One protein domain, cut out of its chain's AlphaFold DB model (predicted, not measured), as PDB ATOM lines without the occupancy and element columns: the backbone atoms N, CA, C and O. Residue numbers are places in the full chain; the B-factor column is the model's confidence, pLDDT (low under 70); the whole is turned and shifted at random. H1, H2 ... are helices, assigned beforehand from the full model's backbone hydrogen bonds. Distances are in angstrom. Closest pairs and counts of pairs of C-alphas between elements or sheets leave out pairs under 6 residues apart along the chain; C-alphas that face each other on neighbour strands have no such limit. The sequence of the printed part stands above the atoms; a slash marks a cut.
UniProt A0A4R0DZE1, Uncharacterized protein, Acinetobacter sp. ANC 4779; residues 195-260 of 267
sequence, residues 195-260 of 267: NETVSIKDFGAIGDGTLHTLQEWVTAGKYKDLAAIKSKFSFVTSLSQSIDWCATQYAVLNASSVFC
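What this domain is: This is residues 195 to 260 of the 267 residues of an uncharacterized protein of Acinetobacter sp. ANC 4779 (UniProt A0A4R0DZE1). One helix, H4, has the very short helix H1 packed on its residues 247 to 251; a second short helix, H2, sits beyond the end of H4 at Ile 243, and a third, H3, lies off to the side of H4 and apart from it, with loops linking these parts. The two ends of the printed part come together toward the other end of H4, where residues 198 to 199 and 258 to 259 make a short parallel pairing. The 66 printed residues hold four named helices, in the order H1, H2, H3, H4, and no named strand; the class is all helix, but under half of the residues, 27, are in named elements. The whole is compact, with a radius of gyration of the C-alphas of 11.5 A, and spans 31 by 26 by 18 A.

Where its parts are: Find C-alpha 243 at (-48.345, 30.925, -4.811); from there H4, residues 243 to 254, runs 16.4 A to C-alpha 254 at (-36.723, 28.476, 6.447). Go back to C-alpha 200 at (-40.016, 35.909, -0.965) for the start of H1, residues 200 to 203, which measures 5.5 A. Next along the chain is H2, residues 214 to 219, 9.0 A long. Then look at residues 226 to 230 for H3, 6.1 A from first to last C-alpha.

How they stand to each other: Begin at H4 and look at residues 247 to 251, the part with which alone it touches H1; the closest C-alphas are those of Phe 203 and Ala 247, 5.1 A apart. At Ile 243 you find H2 close but not clearly touching H4, the closest C-alphas being those of Leu 214 and Ile 243, 5.5 A apart. H2 and H4 run opposite ways at a steep tilt of 67 degrees, only just short of about perpendicular. Farther out, H2 and H3 are close but not clearly touching, and their closest C-alphas, those of Val 218 and Leu 226, are 8.0 A apart. H1 is apart from H2 and from H3, and H3 is apart from H4. In H2, H3 and H4 every pair of O i and N i+4 is within hydrogen-bond range; H1 is too short for such a pair.

The domain as a whole: Look from Glu 196 to Thr 219 for the two C-alphas farthest apart, 32.0 A. The printed part, residues 195 to 260, has no cut. The link from H3 to H4 is long: its residues 231 to 242 have no named element, and their C-alphas lie 7 to 12 A from the mean of the C-alphas. The links H1 to H2 and H2 to H3 are short. In the B-factor column the mean pLDDT of the printed part is 88.2, and no printed residue is under 70.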
ATOM      1  N   ASN A 195     -27.589  34.606   1.407       82.62
ATOM      2  CA  ASN A 195     -28.447  33.755   2.235       82.62
ATOM      3  C   ASN A 195     -28.825  34.386   3.586       82.62
ATOM      4  O   ASN A 195     -29.760  33.913   4.228       82.62
ATOM      5  N   GLU A 196     -28.139  35.447   4.030       84.12
ATOM      6  CA  GLU A 196     -28.470  36.146   5.283       84.12
ATOM      7  C   GLU A 196     -29.828  36.852   5.208       84.12
ATOM      8  O   GLU A 196     -30.501  37.003   6.224       84.12
ATOM      9  N   THR A 197     -30.248  37.300   4.024       83.81
ATOM     10  CA  THR A 197     -31.582  37.862   3.787       83.81
ATOM     11  C   THR A 197     -32.093  37.387   2.442       83.81
ATOM     12  O   THR A 197     -31.615  37.820   1.397       83.81
ATOM     13  N   VAL A 198     -33.104  36.527   2.475       86.19
ATOM     14  CA  VAL A 198     -33.733  35.983   1.269       86.19
ATOM     15  C   VAL A 198     -34.987  36.769   0.927       86.19
ATOM     16  O   VAL A 198     -35.722  37.229   1.807       86.19
ATOM     17  N   SER A 199     -35.273  36.926  -0.360       87.62
ATOM     18  CA  SER A 199     -36.533  37.501  -0.808       87.62
ATOM     19  C   SER A 199     -37.606  36.425  -0.930       87.62
ATOM     20  O   SER A 199     -37.352  35.319  -1.397       87.62
ATOM     21  N   ILE A 200     -38.863  36.773  -0.639       86.31
ATOM     22  CA  ILE A 200     -40.016  35.909  -0.965       86.31
ATOM     23  C   ILE A 200     -40.066  35.519  -2.458       86.31
ATOM     24  O   ILE A 200     -40.627  34.486  -2.824       86.31
ATOM     25  N   LYS A 201     -39.440  36.318  -3.336       86.19
ATOM     26  CA  LYS A 201     -39.315  36.026  -4.769       86.19
ATOM     27  C   LYS A 201     -38.354  34.886  -5.081       86.19
ATOM     28  O   LYS A 201     -38.593  34.176  -6.056       86.19
ATOM     29  N   ASP A 202     -37.339  34.663  -4.250       86.62
ATOM     30  CA  ASP A 202     -36.395  33.551  -4.423       86.62
ATOM     31  C   ASP A 202     -37.116  32.198  -4.288       86.62
ATOM     32  O   ASP A 202     -36.710  31.183  -4.856       86.62
ATOM     33  N   PHE A 203     -38.271  32.202  -3.612       87.69
ATOM     34  CA  PHE A 203     -39.164  31.054  -3.465       87.69
ATOM     35  C   PHE A 203     -40.335  31.046  -4.457       87.69
ATOM     36  O   PHE A 203     -41.108  30.087  -4.496       87.69
ATOM     37  N   GLY A 204     -40.427  32.057  -5.324       86.56
ATOM     38  CA  GLY A 204     -41.378  32.117  -6.430       86.56
ATOM     39  C   GLY A 204     -42.632  32.959  -6.200       86.56
ATOM     40  O   GLY A 204     -43.576  32.770  -6.963       86.56
ATOM     41  N   ALA A 205     -42.655  33.857  -5.206       86.56
ATOM     42  CA  ALA A 205     -43.726  34.849  -5.065       86.56
ATOM     43  C   ALA A 205     -43.777  35.799  -6.279       86.56
ATOM     44  O   ALA A 205     -42.740  36.243  -6.784       86.56
ATOM     45  N   ILE A 206     -44.984  36.146  -6.717       88.62
ATOM     46  CA  ILE A 206     -45.281  37.013  -7.860       88.62
ATOM     47  C   ILE A 206     -45.582  38.436  -7.357       88.62
ATOM     48  O   ILE A 206     -44.900  39.401  -7.748       88.62
ATOM     49  N   GLY A 207     -46.536  38.562  -6.425       84.06
ATOM     50  CA  GLY A 207     -46.908  39.817  -5.770       84.06
ATOM     51  C   GLY A 207     -47.490  40.874  -6.713       84.06
ATOM     52  O   GLY A 207     -47.152  42.056  -6.600       84.06
ATOM     53  N   ASP A 208     -48.296  40.479  -7.693       87.06
ATOM     54  CA  ASP A 208     -48.932  41.401  -8.643       87.06
ATOM     55  C   ASP A 208     -50.338  41.865  -8.201       87.06
ATOM     56  O   ASP A 208     -50.903  42.776  -8.805       87.06
ATOM     57  N   GLY A 209     -50.867  41.322  -7.099       81.75
ATOM     58  CA  GLY A 209     -52.201  41.627  -6.581       81.75
ATOM     59  C   GLY A 209     -53.327  40.804  -7.212       81.75
ATOM     60  O   GLY A 209     -54.492  41.086  -6.920       81.75
ATOM     61  N   THR A 210     -52.990  39.805  -8.032       86.81
ATOM     62  CA  THR A 210     -53.916  38.811  -8.581       86.81
ATOM     63  C   THR A 210     -53.715  37.468  -7.875       86.81
ATOM     64  O   THR A 210     -52.605  37.109  -7.483       86.81
ATOM     65  N   LEU A 211     -54.793  36.698  -7.693       87.00
ATOM     66  CA  LEU A 211     -54.677  35.356  -7.128       87.00
ATOM     67  C   LEU A 211     -54.033  34.409  -8.149       87.00
ATOM     68  O   LEU A 211     -54.680  34.018  -9.119       87.00
ATOM     69  N   HIS A 212     -52.798  34.002  -7.864       89.56
ATOM     70  CA  HIS A 212     -52.078  32.964  -8.594       89.56
ATOM     71  C   HIS A 212     -52.052  31.662  -7.799       89.56
ATOM     72  O   HIS A 212     -51.620  31.653  -6.644       89.56
ATOM     73  N   THR A 213     -52.497  30.556  -8.393       93.25
ATOM     74  CA  THR A 213     -52.623  29.268  -7.680       93.25
ATOM     75  C   THR A 213     -51.473  28.317  -7.991       93.25
ATOM     76  O   THR A 213     -50.884  28.364  -9.069       93.25
ATOM     77  N   LEU A 214     -51.162  27.399  -7.072       90.44
ATOM     78  CA  LEU A 214     -50.113  26.385  -7.267       90.44
ATOM     79  C   LEU A 214     -50.327  25.506  -8.515       90.44
ATOM     80  O   LEU A 214     -49.359  24.955  -9.042       90.44
ATOM     81  N   GLN A 215     -51.558  25.414  -9.028       92.44
ATOM     82  CA  GLN A 215     -51.862  24.796 -10.319       92.44
ATOM     83  C   GLN A 215     -51.035  25.400 -11.466       92.44
ATOM     84  O   GLN A 215     -50.615  24.675 -12.364       92.44
ATOM     85  N   GLU A 216     -50.743  26.700 -11.427       91.75
ATOM     86  CA  GLU A 216     -49.953  27.378 -12.458       91.75
ATOM     87  C   GLU A 216     -48.503  26.900 -12.488       91.75
ATOM     88  O   GLU A 216     -47.922  26.779 -13.563       91.75
ATOM     89  N   TRP A 217     -47.918  26.549 -11.338       90.88
ATOM     90  CA  TRP A 217     -46.590  25.939 -11.318       90.88
ATOM     91  C   TRP A 217     -46.570  24.551 -11.962       90.88
ATOM     92  O   TRP A 217     -45.554  24.178 -12.549       90.88
ATOM     93  N   VAL A 218     -47.671  23.801 -11.866       90.00
ATOM     94  CA  VAL A 218     -47.805  22.499 -12.533       90.00
ATOM     95  C   VAL A 218     -47.974  22.694 -14.037       90.00
ATOM     96  O   VAL A 218     -47.257  22.084 -14.825       90.00
ATOM     97  N   THR A 219     -48.848  23.614 -14.446       91.44
ATOM     98  CA  THR A 219     -49.096  23.923 -15.862       91.44
ATOM     99  C   THR A 219     -47.858  24.500 -16.559       91.44
ATOM    100  O   THR A 219     -47.600  24.176 -17.714       91.44
ATOM    101  N   ALA A 220     -47.055  25.307 -15.859       88.69
ATOM    102  CA  ALA A 220     -45.793  25.851 -16.365       88.69
ATOM    103  C   ALA A 220     -44.620  24.848 -16.322       88.69
ATOM    104  O   ALA A 220     -43.502  25.200 -16.693       88.69
ATOM    105  N   GLY A 221     -44.839  23.620 -15.833       85.94
ATOM    106  CA  GLY A 221     -43.808  22.584 -15.735       85.94
ATOM    107  C   GLY A 221     -42.749  22.826 -14.653       85.94
ATOM    108  O   GLY A 221     -41.731  22.138 -14.631       85.94
ATOM    109  N   LYS A 222     -42.970  23.779 -13.737       87.19
ATOM    110  CA  LYS A 222     -42.057  24.070 -12.616       87.19
ATOM    111  C   LYS A 222     -42.061  22.948 -11.575       87.19
ATOM    112  O   LYS A 222     -41.025  22.666 -10.979       87.19
ATOM    113  N   TYR A 223     -43.210  22.306 -11.366       89.94
ATOM    114  CA  TYR A 223     -43.341  21.087 -10.566       89.94
ATOM    115  C   TYR A 223     -44.213  20.072 -11.303       89.94
ATOM    116  O   TYR A 223     -45.137  20.446 -12.016       89.94
ATOM    117  N   LYS A 224     -43.926  18.780 -11.120       88.50
ATOM    118  CA  LYS A 224     -44.639  17.698 -11.813       88.50
ATOM    119  C   LYS A 224     -46.090  17.547 -11.347       88.50
ATOM    120  O   LYS A 224     -46.976  17.306 -12.157       88.50
ATOM    121  N   ASP A 225     -46.319  17.644 -10.043       90.06
ATOM    122  CA  ASP A 225     -47.609  17.412  -9.397       90.06
ATOM    123  C   ASP A 225     -47.614  17.995  -7.971       90.06
ATOM    124  O   ASP A 225     -46.622  18.551  -7.487       90.06
ATOM    125  N   LEU A 226     -48.744  17.857  -7.271       88.88
ATOM    126  CA  LEU A 226     -48.882  18.281  -5.876       88.88
ATOM    127  C   LEU A 226     -47.880  17.580  -4.942       88.88
ATOM    128  O   LEU A 226     -47.450  18.182  -3.959       88.88
ATOM    129  N   ALA A 227     -47.497  16.330  -5.225       90.88
ATOM    130  CA  ALA A 227     -46.535  15.599  -4.403       90.88
ATOM    131  C   ALA A 227     -45.128  16.216  -4.511       90.88
ATOM    132  O   ALA A 227     -44.464  16.402  -3.491       90.88
ATOM    133  N   ALA A 228     -44.719  16.632  -5.712       89.06
ATOM    134  CA  ALA A 228     -43.469  17.350  -5.958       89.06
ATOM    135  C   ALA A 228     -43.446  18.756  -5.333       89.06
ATOM    136  O   ALA A 228     -42.390  19.254  -4.951       89.06
ATOM    137  N   ILE A 229     -44.603  19.410  -5.197       90.19
ATOM    138  CA  ILE A 229     -44.695  20.676  -4.456       90.19
ATOM    139  C   ILE A 229     -44.553  20.406  -2.953       90.19
ATOM    140  O   ILE A 229     -43.759  21.069  -2.288       90.19
ATOM    141  N   LYS A 230     -45.255  19.396  -2.421       91.19
ATOM    142  CA  LYS A 230     -45.212  19.019  -0.997       91.19
ATOM    143  C   LYS A 230     -43.824  18.602  -0.510       91.19
ATOM    144  O   LYS A 230     -43.511  18.837   0.652       91.19
ATOM    145  N   SER A 231     -42.977  18.032  -1.370       89.38
ATOM    146  CA  SER A 231     -41.604  17.671  -0.983       89.38
ATOM    147  C   SER A 231     -40.746  18.886  -0.627       89.38
ATOM    148  O   SER A 231     -39.816  18.759   0.163       89.38
ATOM    149  N   LYS A 232     -41.051  20.062  -1.194       85.94
ATOM    150  CA  LYS A 232     -40.392  21.329  -0.848       85.94
ATOM    151  C   LYS A 232     -41.216  22.150   0.144       85.94
ATOM    152  O   LYS A 232     -40.656  22.730   1.061       85.94
ATOM    153  N   PHE A 233     -42.535  22.171  -0.009       89.75
ATOM    154  CA  PHE A 233     -43.467  22.956   0.794       89.75
ATOM    155  C   PHE A 233     -44.399  22.027   1.584       89.75
ATOM    156  O   PHE A 233     -45.540  21.787   1.193       89.75
ATOM    157  N   SER A 234     -43.915  21.488   2.704       88.31
ATOM    158  CA  SER A 234     -44.604  20.436   3.479       88.31
ATOM    159  C   SER A 234     -45.983  20.829   4.032       88.31
ATOM    160  O   SER A 234     -46.797  19.958   4.328       88.31
ATOM    161  N   PHE A 235     -46.265  22.127   4.142       89.19
ATOM    162  CA  PHE A 235     -47.531  22.693   4.623       89.19
ATOM    163  C   PHE A 235     -48.594  22.883   3.523       89.19
ATOM    164  O   PHE A 235     -49.720  23.287   3.816       89.19
ATOM    165  N   VAL A 236     -48.258  22.624   2.256       91.31
ATOM    166  CA  VAL A 236     -49.216  22.694   1.144       91.31
ATOM    167  C   VAL A 236     -50.174  21.511   1.223       91.31
ATOM    168  O   VAL A 236     -49.754  20.364   1.340       91.31
ATOM    169  N   THR A 237     -51.471  21.763   1.107       90.38
ATOM    170  CA  THR A 237     -52.534  20.752   1.164       90.38
ATOM    171  C   THR A 237     -53.301  20.621  -0.153       90.38
ATOM    172  O   THR A 237     -53.816  19.536  -0.420       90.38
ATOM    173  N   SER A 238     -53.319  21.659  -1.004       91.00
ATOM    174  CA  SER A 238     -54.081  21.704  -2.265       91.00
ATOM    175  C   SER A 238     -53.397  22.558  -3.345       91.00
ATOM    176  O   SER A 238     -52.731  23.541  -3.030       91.00
ATOM    177  N   LEU A 239     -53.628  22.242  -4.630       90.06
ATOM    178  CA  LEU A 239     -53.172  23.051  -5.777       90.06
ATOM    179  C   LEU A 239     -53.903  24.400  -5.914       90.06
ATOM    180  O   LEU A 239     -53.462  25.262  -6.668       90.06
ATOM    181  N   SER A 240     -54.998  24.597  -5.177       90.31
ATOM    182  CA  SER A 240     -55.767  25.847  -5.167       90.31
ATOM    183  C   SER A 240     -55.184  26.931  -4.254       90.31
ATOM    184  O   SER A 240     -55.713  28.037  -4.219       90.31
ATOM    185  N   GLN A 241     -54.141  26.626  -3.475       91.88
ATOM    186  CA  GLN A 241     -53.527  27.599  -2.570       91.88
ATOM    187  C   GLN A 241     -52.738  28.662  -3.346       91.88
ATOM    188  O   GLN A 241     -52.220  28.389  -4.432       91.88
ATOM    189  N   SER A 242     -52.645  29.868  -2.777       92.06
ATOM    190  CA  SER A 242     -51.907  30.992  -3.358       92.06
ATOM    191  C   SER A 242     -50.402  30.697  -3.431       92.06
ATOM    192  O   SER A 242     -49.787  30.272  -2.446       92.06
ATOM    193  N   ILE A 243     -49.798  30.960  -4.593       91.25
ATOM    194  CA  ILE A 243     -48.345  30.925  -4.811       91.25
ATOM    195  C   ILE A 243     -47.640  31.906  -3.870       91.25
ATOM    196  O   ILE A 243     -46.619  31.571  -3.268       91.25
ATOM    197  N   ASP A 244     -48.211  33.099  -3.714       89.25
ATOM    198  CA  ASP A 244     -47.676  34.180  -2.894       89.25
ATOM    199  C   ASP A 244     -47.684  33.819  -1.404       89.25
ATOM    200  O   ASP A 244     -46.677  34.006  -0.714       89.25
ATOM    201  N   TRP A 245     -48.782  33.229  -0.917       89.62
ATOM    202  CA  TRP A 245     -48.859  32.701   0.446       89.62
ATOM    203  C   TRP A 245     -47.852  31.567   0.653       89.62
ATOM    204  O   TRP A 245     -47.094  31.585   1.621       89.62
ATOM    205  N   CYS A 246     -47.785  30.616  -0.283       88.94
ATOM    206  CA  CYS A 246     -46.894  29.464  -0.184       88.94
ATOM    207  C   CYS A 246     -45.414  29.877  -0.143       88.94
ATOM    208  O   CYS A 246     -44.656  29.408   0.706       88.94
ATOM    209  N   ALA A 247     -44.995  30.781  -1.031       89.19
ATOM    210  CA  ALA A 247     -43.627  31.289  -1.082       89.19
ATOM    211  C   ALA A 247     -43.273  32.121   0.161       89.19
ATOM    212  O   ALA A 247     -42.175  31.984   0.702       89.19
ATOM    213  N   THR A 248     -44.214  32.930   0.660       88.12
ATOM    214  CA  THR A 248     -44.023  33.731   1.879       88.12
ATOM    215  C   THR A 248     -43.915  32.842   3.115       88.12
ATOM    216  O   THR A 248     -42.973  32.978   3.892       88.12
ATOM    217  N   GLN A 249     -44.828  31.883   3.277       89.62
ATOM    218  CA  GLN A 249     -44.829  30.949   4.401       89.62
ATOM    219  C   GLN A 249     -43.550  30.106   4.430       89.62
ATOM    220  O   GLN A 249     -42.984  29.874   5.497       89.62
ATOM    221  N   TYR A 250     -43.056  29.689   3.263       90.06
ATOM    222  CA  TYR A 250     -41.797  28.962   3.162       90.06
ATOM    223  C   TYR A 250     -40.594  29.811   3.557       90.06
ATOM    224  O   TYR A 250     -39.754  29.336   4.319       90.06
ATOM    225  N   ALA A 251     -40.530  31.058   3.081       87.88
ATOM    226  CA  ALA A 251     -39.464  31.988   3.439       87.88
ATOM    227  C   ALA A 251     -39.406  32.197   4.958       87.88
ATOM    228  O   ALA A 251     -38.342  32.090   5.555       87.88
ATOM    229  N   VAL A 252     -40.566  32.415   5.587       86.62
ATOM    230  CA  VAL A 252     -40.691  32.618   7.039       86.62
ATOM    231  C   VAL A 252     -40.258  31.385   7.837       86.62
ATOM    232  O   VAL A 252     -39.653  31.525   8.893       86.62
ATOM    233  N   LEU A 253     -40.550  30.178   7.347       87.50
ATOM    234  CA  LEU A 253     -40.194  28.937   8.047       87.50
ATOM    235  C   LEU A 253     -38.721  28.538   7.888       87.50
ATOM    236  O   LEU A 253     -38.226  27.772   8.708       87.50
ATOM    237  N   ASN A 254     -38.038  29.003   6.837       83.81
ATOM    238  CA  ASN A 254     -36.723  28.476   6.447       83.81
ATOM    239  C   ASN A 254     -35.594  29.515   6.445       83.81
ATOM    240  O   ASN A 254     -34.447  29.138   6.211       83.81
ATOM    241  N   ALA A 255     -35.875  30.797   6.692       83.94
ATOM    242  CA  ALA A 255     -34.858  31.842   6.678       83.94
ATOM    243  C   ALA A 255     -34.862  32.709   7.938       83.94
ATOM    244  O   ALA A 255     -35.905  32.984   8.526       83.94
ATOM    245  N   SER A 256     -33.673  33.178   8.325       81.75
ATOM    246  CA  SER A 256     -33.482  34.036   9.501       81.75
ATOM    247  C   SER A 256     -33.960  35.475   9.285       81.75
ATOM    248  O   SER A 256     -34.365  36.133  10.238       81.75
ATOM    249  N   SER A 257     -33.924  35.965   8.043       85.69
ATOM    250  CA  SER A 257     -34.418  37.285   7.646       85.69
ATOM    251  C   SER A 257     -35.081  37.186   6.276       85.69
ATOM    252  O   SER A 257     -34.522  36.600   5.344       85.69
ATOM    253  N   VAL A 258     -36.280  37.758   6.157       87.00
ATOM    254  CA  VAL A 258     -37.092  37.703   4.938       87.00
ATOM    255  C   VAL A 258     -37.353  39.112   4.433       87.00
ATOM    256  O   VAL A 258     -37.957  39.938   5.119       87.00
ATOM    257  N   PHE A 259     -36.949  39.375   3.193       87.12
ATOM    258  CA  PHE A 259     -37.245  40.621   2.503       87.12
ATOM    259  C   PHE A 259     -38.505  40.494   1.641       87.12
ATOM    260  O   PHE A 259     -38.554  39.758   0.648       87.12
ATOM    261  N   CYS A 260     -39.521  41.278   1.999       82.81
ATOM    262  CA  CYS A 260     -40.730  41.454   1.209       82.81
ATOM    263  C   CYS A 260     -40.631  42.760   0.393       82.81
ATOM    264  O   CYS A 260     -40.750  43.847   0.965       82.81
TER     265      CYS A 260